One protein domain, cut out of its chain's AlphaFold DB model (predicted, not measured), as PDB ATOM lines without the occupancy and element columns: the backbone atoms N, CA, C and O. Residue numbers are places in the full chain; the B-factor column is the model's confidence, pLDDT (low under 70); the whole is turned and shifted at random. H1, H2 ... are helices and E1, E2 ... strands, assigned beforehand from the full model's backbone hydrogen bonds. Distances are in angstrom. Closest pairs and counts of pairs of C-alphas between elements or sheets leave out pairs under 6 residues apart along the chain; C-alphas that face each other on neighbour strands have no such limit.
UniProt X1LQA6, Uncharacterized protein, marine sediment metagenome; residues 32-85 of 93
ATOM      1  N   ILE A  32     212.081 279.402 148.722       86.00
ATOM      2  CA  ILE A  32     210.680 279.323 148.290       86.00
ATOM      3  C   ILE A  32     210.470 280.317 147.144       86.00
ATOM      4  O   ILE A  32     210.585 281.528 147.319       86.00
ATOM      5  N   CYS A  33     210.148 279.800 145.963       85.69
ATOM      6  CA  CYS A  33     209.945 280.558 144.736       85.69
ATOM      7  C   CYS A  33     208.461 280.554 144.351       85.69
ATOM      8  O   CYS A  33     207.883 279.497 144.098       85.69
ATOM      9  N   PHE A  34     207.855 281.735 144.242       87.81
ATOM     10  CA  PHE A  34     206.516 281.900 143.674       87.81
ATOM     11  C   PHE A  34     206.642 282.133 142.166       87.81
ATOM     12  O   PHE A  34     207.235 283.122 141.736       87.81
ATOM     13  N   THR A  35     206.119 281.214 141.360       85.62
ATOM     14  CA  THR A  35     206.119 281.285 139.896       85.62
ATOM     15  C   THR A  35     204.689 281.472 139.371       85.62
ATOM     16  O   THR A  35     203.727 281.236 140.105       85.62
ATOM     17  N   PRO A  36     204.508 281.876 138.099       82.94
ATOM     18  CA  PRO A  36     203.179 281.945 137.486       82.94
ATOM     19  C   PRO A  36     202.433 280.601 137.493       82.94
ATOM     20  O   PRO A  36     201.206 280.581 137.518       82.94
ATOM     21  N   ASP A  37     203.176 279.489 137.500       82.19
ATOM     22  CA  ASP A  37     202.646 278.124 137.467       82.19
ATOM     23  C   ASP A  37     202.376 277.537 138.866       82.19
ATOM     24  O   ASP A  37     201.782 276.463 138.984       82.19
ATOM     25  N   GLY A  38     202.819 278.205 139.938       85.62
ATOM     26  CA  GLY A  38     202.627 277.753 141.315       85.62
ATOM     27  C   GLY A  38     203.818 278.038 142.227       85.62
ATOM     28  O   GLY A  38     204.556 279.000 142.043       85.62
ATOM     29  N   ILE A  39     203.999 277.204 143.253       89.06
ATOM     30  CA  ILE A  39     205.073 277.375 144.237       89.06
ATOM     31  C   ILE A  39     206.114 276.280 144.050       89.06
ATOM     32  O   ILE A  39     205.786 275.091 144.015       89.06
ATOM     33  N   VAL A  40     207.374 276.690 143.958       88.38
ATOM     34  CA  VAL A  40     208.528 275.800 143.851       88.38
ATOM     35  C   VAL A  40     209.421 276.000 145.068       88.38
ATOM     36  O   VAL A  40     209.774 277.126 145.395       88.38
ATOM     37  N   VAL A  41     209.806 274.917 145.733       87.44
ATOM     38  CA  VAL A  41     210.769 274.935 146.838       87.44
ATOM     39  C   VAL A  41     212.056 274.282 146.363       87.44
ATOM     40  O   VAL A  41     212.067 273.095 146.031       87.44
ATOM     41  N   LYS A  42     213.134 275.063 146.322       87.69
ATOM     42  CA  LYS A  42     214.471 274.594 145.957       87.69
ATOM     43  C   LYS A  42     215.210 274.174 147.212       87.69
ATOM     44  O   LYS A  42     215.486 275.006 148.069       87.69
ATOM     45  N   ILE A  43     215.504 272.886 147.322       87.00
ATOM     46  CA  ILE A  43     216.160 272.282 148.478       87.00
ATOM     47  C   ILE A  43     217.652 272.114 148.153       87.00
ATOM     48  O   ILE A  43     217.977 271.349 147.237       87.00
ATOM     49  N   PRO A  44     218.569 272.773 148.885       82.75
ATOM     50  CA  PRO A  44     220.006 272.633 148.666       82.75
ATOM     51  C   PRO A  44     220.514 271.260 149.135       82.75
ATOM     52  O   PRO A  44     219.915 270.625 150.002       82.75
ATOM     53  N   GLN A  45     221.669 270.807 148.626       79.25
ATOM     54  CA  GLN A  45     222.239 269.487 148.969       79.25
ATOM     55  C   GLN A  45     222.458 269.264 150.474       79.25
ATOM     56  O   GLN A  45     222.378 268.126 150.935       79.25
ATOM     57  N   GLY A  46     222.750 270.333 151.221       77.25
ATOM     58  CA  GLY A  46     222.989 270.284 152.664       77.25
ATOM     59  C   GLY A  46     221.722 270.271 153.520       77.25
ATOM     60  O   GLY A  46     221.821 270.060 154.725       77.25
ATOM     61  N   ALA A  47     220.545 270.489 152.927       80.88
ATOM     62  CA  ALA A  47     219.280 270.457 153.647       80.88
ATOM     63  C   ALA A  47     218.662 269.054 153.610       80.88
ATOM     64  O   ALA A  47     218.691 268.357 152.590       80.88
ATOM     65  N   ASP A  48     218.061 268.647 154.729       83.94
ATOM     66  CA  ASP A  48     217.275 267.420 154.768       83.94
ATOM     67  C   ASP A  48     215.962 267.615 153.980       83.94
ATOM     68  O   ASP A  48     215.153 268.481 154.335       83.94
ATOM     69  N   PRO A  49     215.704 266.816 152.927       84.19
ATOM     70  CA  PRO A  49     214.525 266.996 152.086       84.19
ATOM     71  C   PRO A  49     213.209 266.809 152.828       84.19
ATOM     72  O   PRO A  49     212.215 267.450 152.499       84.19
ATOM     73  N   LYS A  50     213.186 265.914 153.819       85.06
ATOM     74  CA  LYS A  50     211.974 265.588 154.566       85.06
ATOM     75  C   LYS A  50     211.636 266.718 155.534       85.06
ATOM     76  O   LYS A  50     210.473 267.094 155.646       85.06
ATOM     77  N   CYS A  51     212.647 267.299 156.174       83.88
ATOM     78  CA  CYS A  51     212.517 268.511 156.972       83.88
ATOM     79  C   CYS A  51     212.024 269.689 156.119       83.88
ATOM     80  O   CYS A  51     211.070 270.371 156.502       83.88
ATOM     81  N   ALA A  52     212.608 269.884 154.931       85.06
ATOM     82  CA  ALA A  52     212.177 270.921 154.001       85.06
ATOM     83  C   ALA A  52     210.722 270.724 153.542       85.06
ATOM     84  O   ALA A  52     209.952 271.681 153.537       85.06
ATOM     85  N   GLU A  53     210.311 269.489 153.240       84.50
ATOM     86  CA  GLU A  53     208.930 269.170 152.863       84.50
ATOM     87  C   GLU A  53     207.938 269.459 153.998       84.50
ATOM     88  O   GLU A  53     206.922 270.122 153.779       84.50
ATOM     89  N   LEU A  54     208.218 268.984 155.216       85.38
ATOM     90  CA  LEU A  54     207.348 269.187 156.380       85.38
ATOM     91  C   LEU A  54     207.220 270.669 156.739       85.38
ATOM     92  O   LEU A  54     206.122 271.151 157.036       85.38
ATOM     93  N   THR A  55     208.329 271.402 156.667       84.50
ATOM     94  CA  THR A  55     208.356 272.838 156.944       84.50
ATOM     95  C   THR A  55     207.596 273.608 155.867       84.50
ATOM     96  O   THR A  55     206.720 274.403 156.194       84.50
ATOM     97  N   ALA A  56     207.841 273.320 154.584       84.31
ATOM     98  CA  ALA A  56     207.113 273.942 153.481       84.31
ATOM     99  C   ALA A  56     205.608 273.654 153.552       84.31
ATOM    100  O   ALA A  56     204.808 274.568 153.375       84.31
ATOM    101  N   LYS A  57     205.201 272.421 153.886       84.00
ATOM    102  CA  LYS A  57     203.789 272.075 154.121       84.00
ATOM    103  C   LYS A  57     203.174 272.886 155.262       84.00
ATOM    104  O   LYS A  57     202.027 273.309 155.138       84.00
ATOM    105  N   SER A  58     203.933 273.104 156.336       84.06
ATOM    106  CA  SER A  58     203.488 273.868 157.508       84.06
ATOM    107  C   SER A  58     203.355 275.363 157.203       84.06
ATOM    108  O   SER A  58     202.373 275.976 157.603       84.06
ATOM    109  N   ILE A  59     204.305 275.941 156.461       83.81
ATOM    110  CA  ILE A  59     204.306 277.367 156.092       83.81
ATOM    111  C   ILE A  59     203.257 277.665 155.013       83.81
ATOM    112  O   ILE A  59     202.547 278.662 155.095       83.81
ATOM    113  N   LEU A  60     203.149 276.807 153.996       84.44
ATOM    114  CA  LEU A  60     202.329 277.044 152.801       84.44
ATOM    115  C   LEU A  60     200.912 276.460 152.913       84.44
ATOM    116  O   LEU A  60     200.176 276.427 151.927       84.44
ATOM    117  N   GLY A  61     200.519 275.978 154.097       76.88
ATOM    118  CA  GLY A  61     199.131 275.629 154.415       76.88
ATOM    119  C   GLY A  61     198.503 274.574 153.499       76.88
ATOM    120  O   GLY A  61     197.314 274.649 153.202       76.88
ATOM    121  N   GLY A  62     199.289 273.608 153.010       70.88
ATOM    122  CA  GLY A  62     198.789 272.534 152.140       70.88
ATOM    123  C   GLY A  62     198.573 272.914 150.669       70.88
ATOM    124  O   GLY A  62     197.947 272.149 149.932       70.88
ATOM    125  N   GLN A  63     199.094 274.055 150.209       77.75
ATOM    126  CA  GLN A  63     199.132 274.378 148.780       77.75
ATOM    127  C   GLN A  63     199.944 273.340 147.982       77.75
ATOM    128  O   GLN A  63     200.805 272.636 148.517       77.75
ATOM    129  N   ARG A  64     199.665 273.220 146.676       77.62
ATOM    130  CA  ARG A  64     200.442 272.350 145.779       77.62
ATOM    131  C   ARG A  64     201.816 272.974 145.545       77.62
ATOM    132  O   ARG A  64     201.920 274.010 144.895       77.62
ATOM    133  N   VAL A  65     202.848 272.318 146.065       83.62
ATOM    134  CA  VAL A  65     204.244 272.761 145.992       83.62
ATOM    135  C   VAL A  65     205.056 271.740 145.208       83.62
ATOM    136  O   VAL A  65     204.943 270.536 145.445       83.62
ATOM    137  N   LYS A  66     205.888 272.218 144.285       86.12
ATOM    138  CA  LYS A  66     206.885 271.402 143.593       86.12
ATOM    139  C   LYS A  66     208.215 271.510 144.337       86.12
ATOM    140  O   LYS A  66     208.667 272.615 144.607       86.12
ATOM    141  N   PHE A  67     208.853 270.386 144.642       85.81
ATOM    142  CA  PHE A  67     210.162 270.370 145.296       85.81
ATOM    143  C   PHE A  67     211.255 270.054 144.275       85.81
ATOM    144  O   PHE A  67     211.159 269.059 143.556       85.81
ATOM    145  N   GLU A  68     212.286 270.894 144.207       86.19
ATOM    146  CA  GLU A  68     213.458 270.692 143.353       86.19
ATOM    147  C   GLU A  68     214.697 270.520 144.229       86.19
ATOM    148  O   GLU A  68     215.064 271.407 144.990       86.19
ATOM    149  N   LEU A  69     215.321 269.346 144.153       81.50
ATOM    150  CA  LEU A  69     216.534 269.025 144.902       81.50
ATOM    151  C   LEU A  69     217.743 269.453 144.079       81.50
ATOM    152  O   LEU A  69     218.074 268.800 143.085       81.50
ATOM    153  N   GLU A  70     218.413 270.523 144.494       69.44
ATOM    154  CA  GLU A  70     219.618 270.977 143.813       69.44
ATOM    155  C   GLU A  70     220.714 269.910 143.936       69.44
ATOM    156  O   GLU A  70     221.031 269.417 145.018       69.44
ATOM    157  N   GLY A  71     221.260 269.492 142.791       59.62
ATOM    158  CA  GLY A  71     222.444 268.643 142.705       59.62
ATOM    159  C   GLY A  71     222.284 267.161 143.074       59.62
ATOM    160  O   GLY A  71     223.300 266.471 143.110       59.62
ATOM    161  N   ARG A  72     221.081 266.625 143.343       53.69
ATOM    162  CA  ARG A  72     220.891 265.155 143.443       53.69
ATOM    163  C   ARG A  72     220.657 264.496 142.085       53.69
ATOM    164  O   ARG A  72     221.198 263.421 141.843       53.69
ATOM    165  N   ALA A  73     219.927 265.156 141.186       49.81
ATOM    166  CA  ALA A  73     219.689 264.654 139.831       49.81
ATOM    167  C   ALA A  73     220.987 264.593 139.003       49.81
ATOM    168  O   ALA A  73     221.254 263.596 138.336       49.81
ATOM    169  N   ASP A  74     221.838 265.616 139.114       52.97
ATOM    170  CA  ASP A  74     223.133 265.661 138.429       52.97
ATOM    171  C   ASP A  74     224.113 264.608 138.955       52.97
ATOM    172  O   ASP A  74     224.857 264.016 138.180       52.97
ATOM    173  N   GLN A  75     224.089 264.313 140.256       52.88
ATOM    174  CA  GLN A  75     225.002 263.338 140.851       52.88
ATOM    175  C   GLN A  75     224.629 261.893 140.487       52.88
ATOM    176  O   GLN A  75     225.514 261.067 140.274       52.88
ATOM    177  N   GLU A  76     223.334 261.585 140.365       57.22
ATOM    178  CA  GLU A  76     222.860 260.293 139.848       57.22
ATOM    179  C   GLU A  76     223.178 260.139 138.356       57.22
ATOM    180  O   GLU A  76     223.599 259.066 137.925       57.22
ATOM    181  N   LEU A  77     223.055 261.216 137.573       57.50
ATOM    182  CA  LEU A  77     223.405 261.224 136.154       57.50
ATOM    183  C   LEU A  77     224.919 261.076 135.927       57.50
ATOM    184  O   LEU A  77     225.335 260.316 135.053       57.50
ATOM    185  N   GLU A  78     225.752 261.754 136.717       60.34
ATOM    186  CA  GLU A  78     227.211 261.613 136.660       60.34
ATOM    187  C   GLU A  78     227.658 260.223 137.142       60.34
ATOM    188  O   GLU A  78     228.443 259.569 136.453       60.34
ATOM    189  N   LYS A  79     227.076 259.689 138.228       60.09
ATOM    190  CA  LYS A  79     227.302 258.290 138.639       60.09
ATOM    191  C   LYS A  79     226.871 257.301 137.554       60.09
ATOM    192  O   LYS A  79     227.601 256.356 137.265       60.09
ATOM    193  N   ALA A  80     225.728 257.518 136.904       59.00
ATOM    194  CA  ALA A  80     225.265 256.671 135.805       59.00
ATOM    195  C   ALA A  80     226.210 256.727 134.590       59.00
ATOM    196  O   ALA A  80     226.463 255.696 133.960       59.00
ATOM    197  N   LYS A  81     226.786 257.896 134.280       64.06
ATOM    198  CA  LYS A  81     227.802 258.049 133.225       64.06
ATOM    199  C   LYS A  81     229.121 257.355 133.572       64.06
ATOM    200  O   LYS A  81     229.733 256.765 132.680       64.06
ATOM    201  N   GLU A  82     229.551 257.382 134.830       65.06
ATOM    202  CA  GLU A  82     230.745 256.657 135.295       65.06
ATOM    203  C   GLU A  82     230.562 255.134 135.190       65.06
ATOM    204  O   GLU A  82     231.414 254.436 134.638       65.06
ATOM    205  N   ILE A  83     229.401 254.614 135.602       62.56
ATOM    206  CA  ILE A  83     229.070 253.182 135.492       62.56
ATOM    207  C   ILE A  83     228.973 252.746 134.016       62.56
ATOM    208  O   ILE A  83     229.393 251.642 133.661       62.56
ATOM    209  N   ALA A  84     228.470 253.612 133.129       59.66
ATOM    210  CA  ALA A  84     228.409 253.347 131.691       59.66
ATOM    211  C   ALA A  84     229.795 253.330 131.016       59.66
ATOM    212  O   ALA A  84     230.006 252.551 130.085       59.66
ATOM    213  N   LYS A  85     230.756 254.129 131.501       60.81
ATOM    214  CA  LYS A  85     232.156 254.113 131.032       60.81
ATOM    215  C   LYS A  85     232.938 252.877 131.496       60.81
ATOM    216  O   LYS A  85     233.922 252.520 130.855       60.81
TER     217      LYS A  85
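AT A GLANCE: This is residues 32 to 85 of the 93 residues of an uncharacterized protein of marine sediment metagenome (UniProt X1LQA6). A small three-stranded sheet, E1 E2 E3, has one helix, H1, packed over one face and the other face bare, while a second helix, H2, sticks out past the end of E3 as an arm with its residues 73 to 85. The arm makes the length of an otherwise fairly compact two-layer body. The printed part has 54 residues with three named strands and two named helices, in the order E1, E2, H1, E3, H2, and its class is mixed, helices and strands. The sheet runs E1, E2, E3 and is mixed: E1 and E2 are antiparallel, E2 and E3 parallel. The whole is loose, with a radius of gyration of the C-alphas of 14.0 A, and flat, spanning 46 by 25 by 13 A.

HOW THE PARTS SIT: Strand E1, residues 32 to 35, and strand E2, residues 38 to 43, form a hairpin, antiparallel at 148 degrees between their directions. N 33 and O 40 are within hydrogen-bond range at 2.8 A, and so are N 40 and O 33 at 2.9 A. E2 is the inner strand, and its other neighbour is the edge strand E3, residues 65 to 69, parallel at 28 degrees. There N 41 and O 66 are 2.8 A apart and N 68 and O 41 are 2.9 A apart. Helix H1, residues 49 to 59, is on the sheet at a height over the sheet of 9.8 A. It lies over E2 and only just over E3, on which 3 of its 11 C-alphas fall. It runs slantwise to the strands, at 33 degrees to E2 on the local plane. The closest C-alphas of E2 and H1 are those of Ile 43 and Pro 49, 6.6 A apart. E2, H1 and E3 form a strand-helix-strand unit, two parallel neighbour strands with a helix between, and its crossover is right-handed. Helix H2, residues 72 to 85, is not on the sheet, and it is apart from E1, E2 and H1. In H1 and H2 every O i to N i+4 pair is within hydrogen-bond range.

IN THESE COORDINATES: E1 begins at C-alpha 32, (210.680, 279.323, 148.290), and is 9.8 A long. E2 measures 16.3 A and H1 15.1 A from first to last C-alpha. E3 starts at C-alpha 65, (204.244, 272.761, 145.992), and is 12.9 A long. H2 measures 20.1 A and ends at C-alpha 85, (232.156, 254.113, 131.032).

THE WHOLE: The two C-alphas farthest apart are those of Gly 61 and Lys 85, at 45.8 A. Without residues 73 to 85, which stand free, the body spans 25 by 20 by 11 A. The printed part has no cut, and the four links between its elements are tight. The mean pLDDT of the printed part is 76.4, and residues 70 to 85 are under 70.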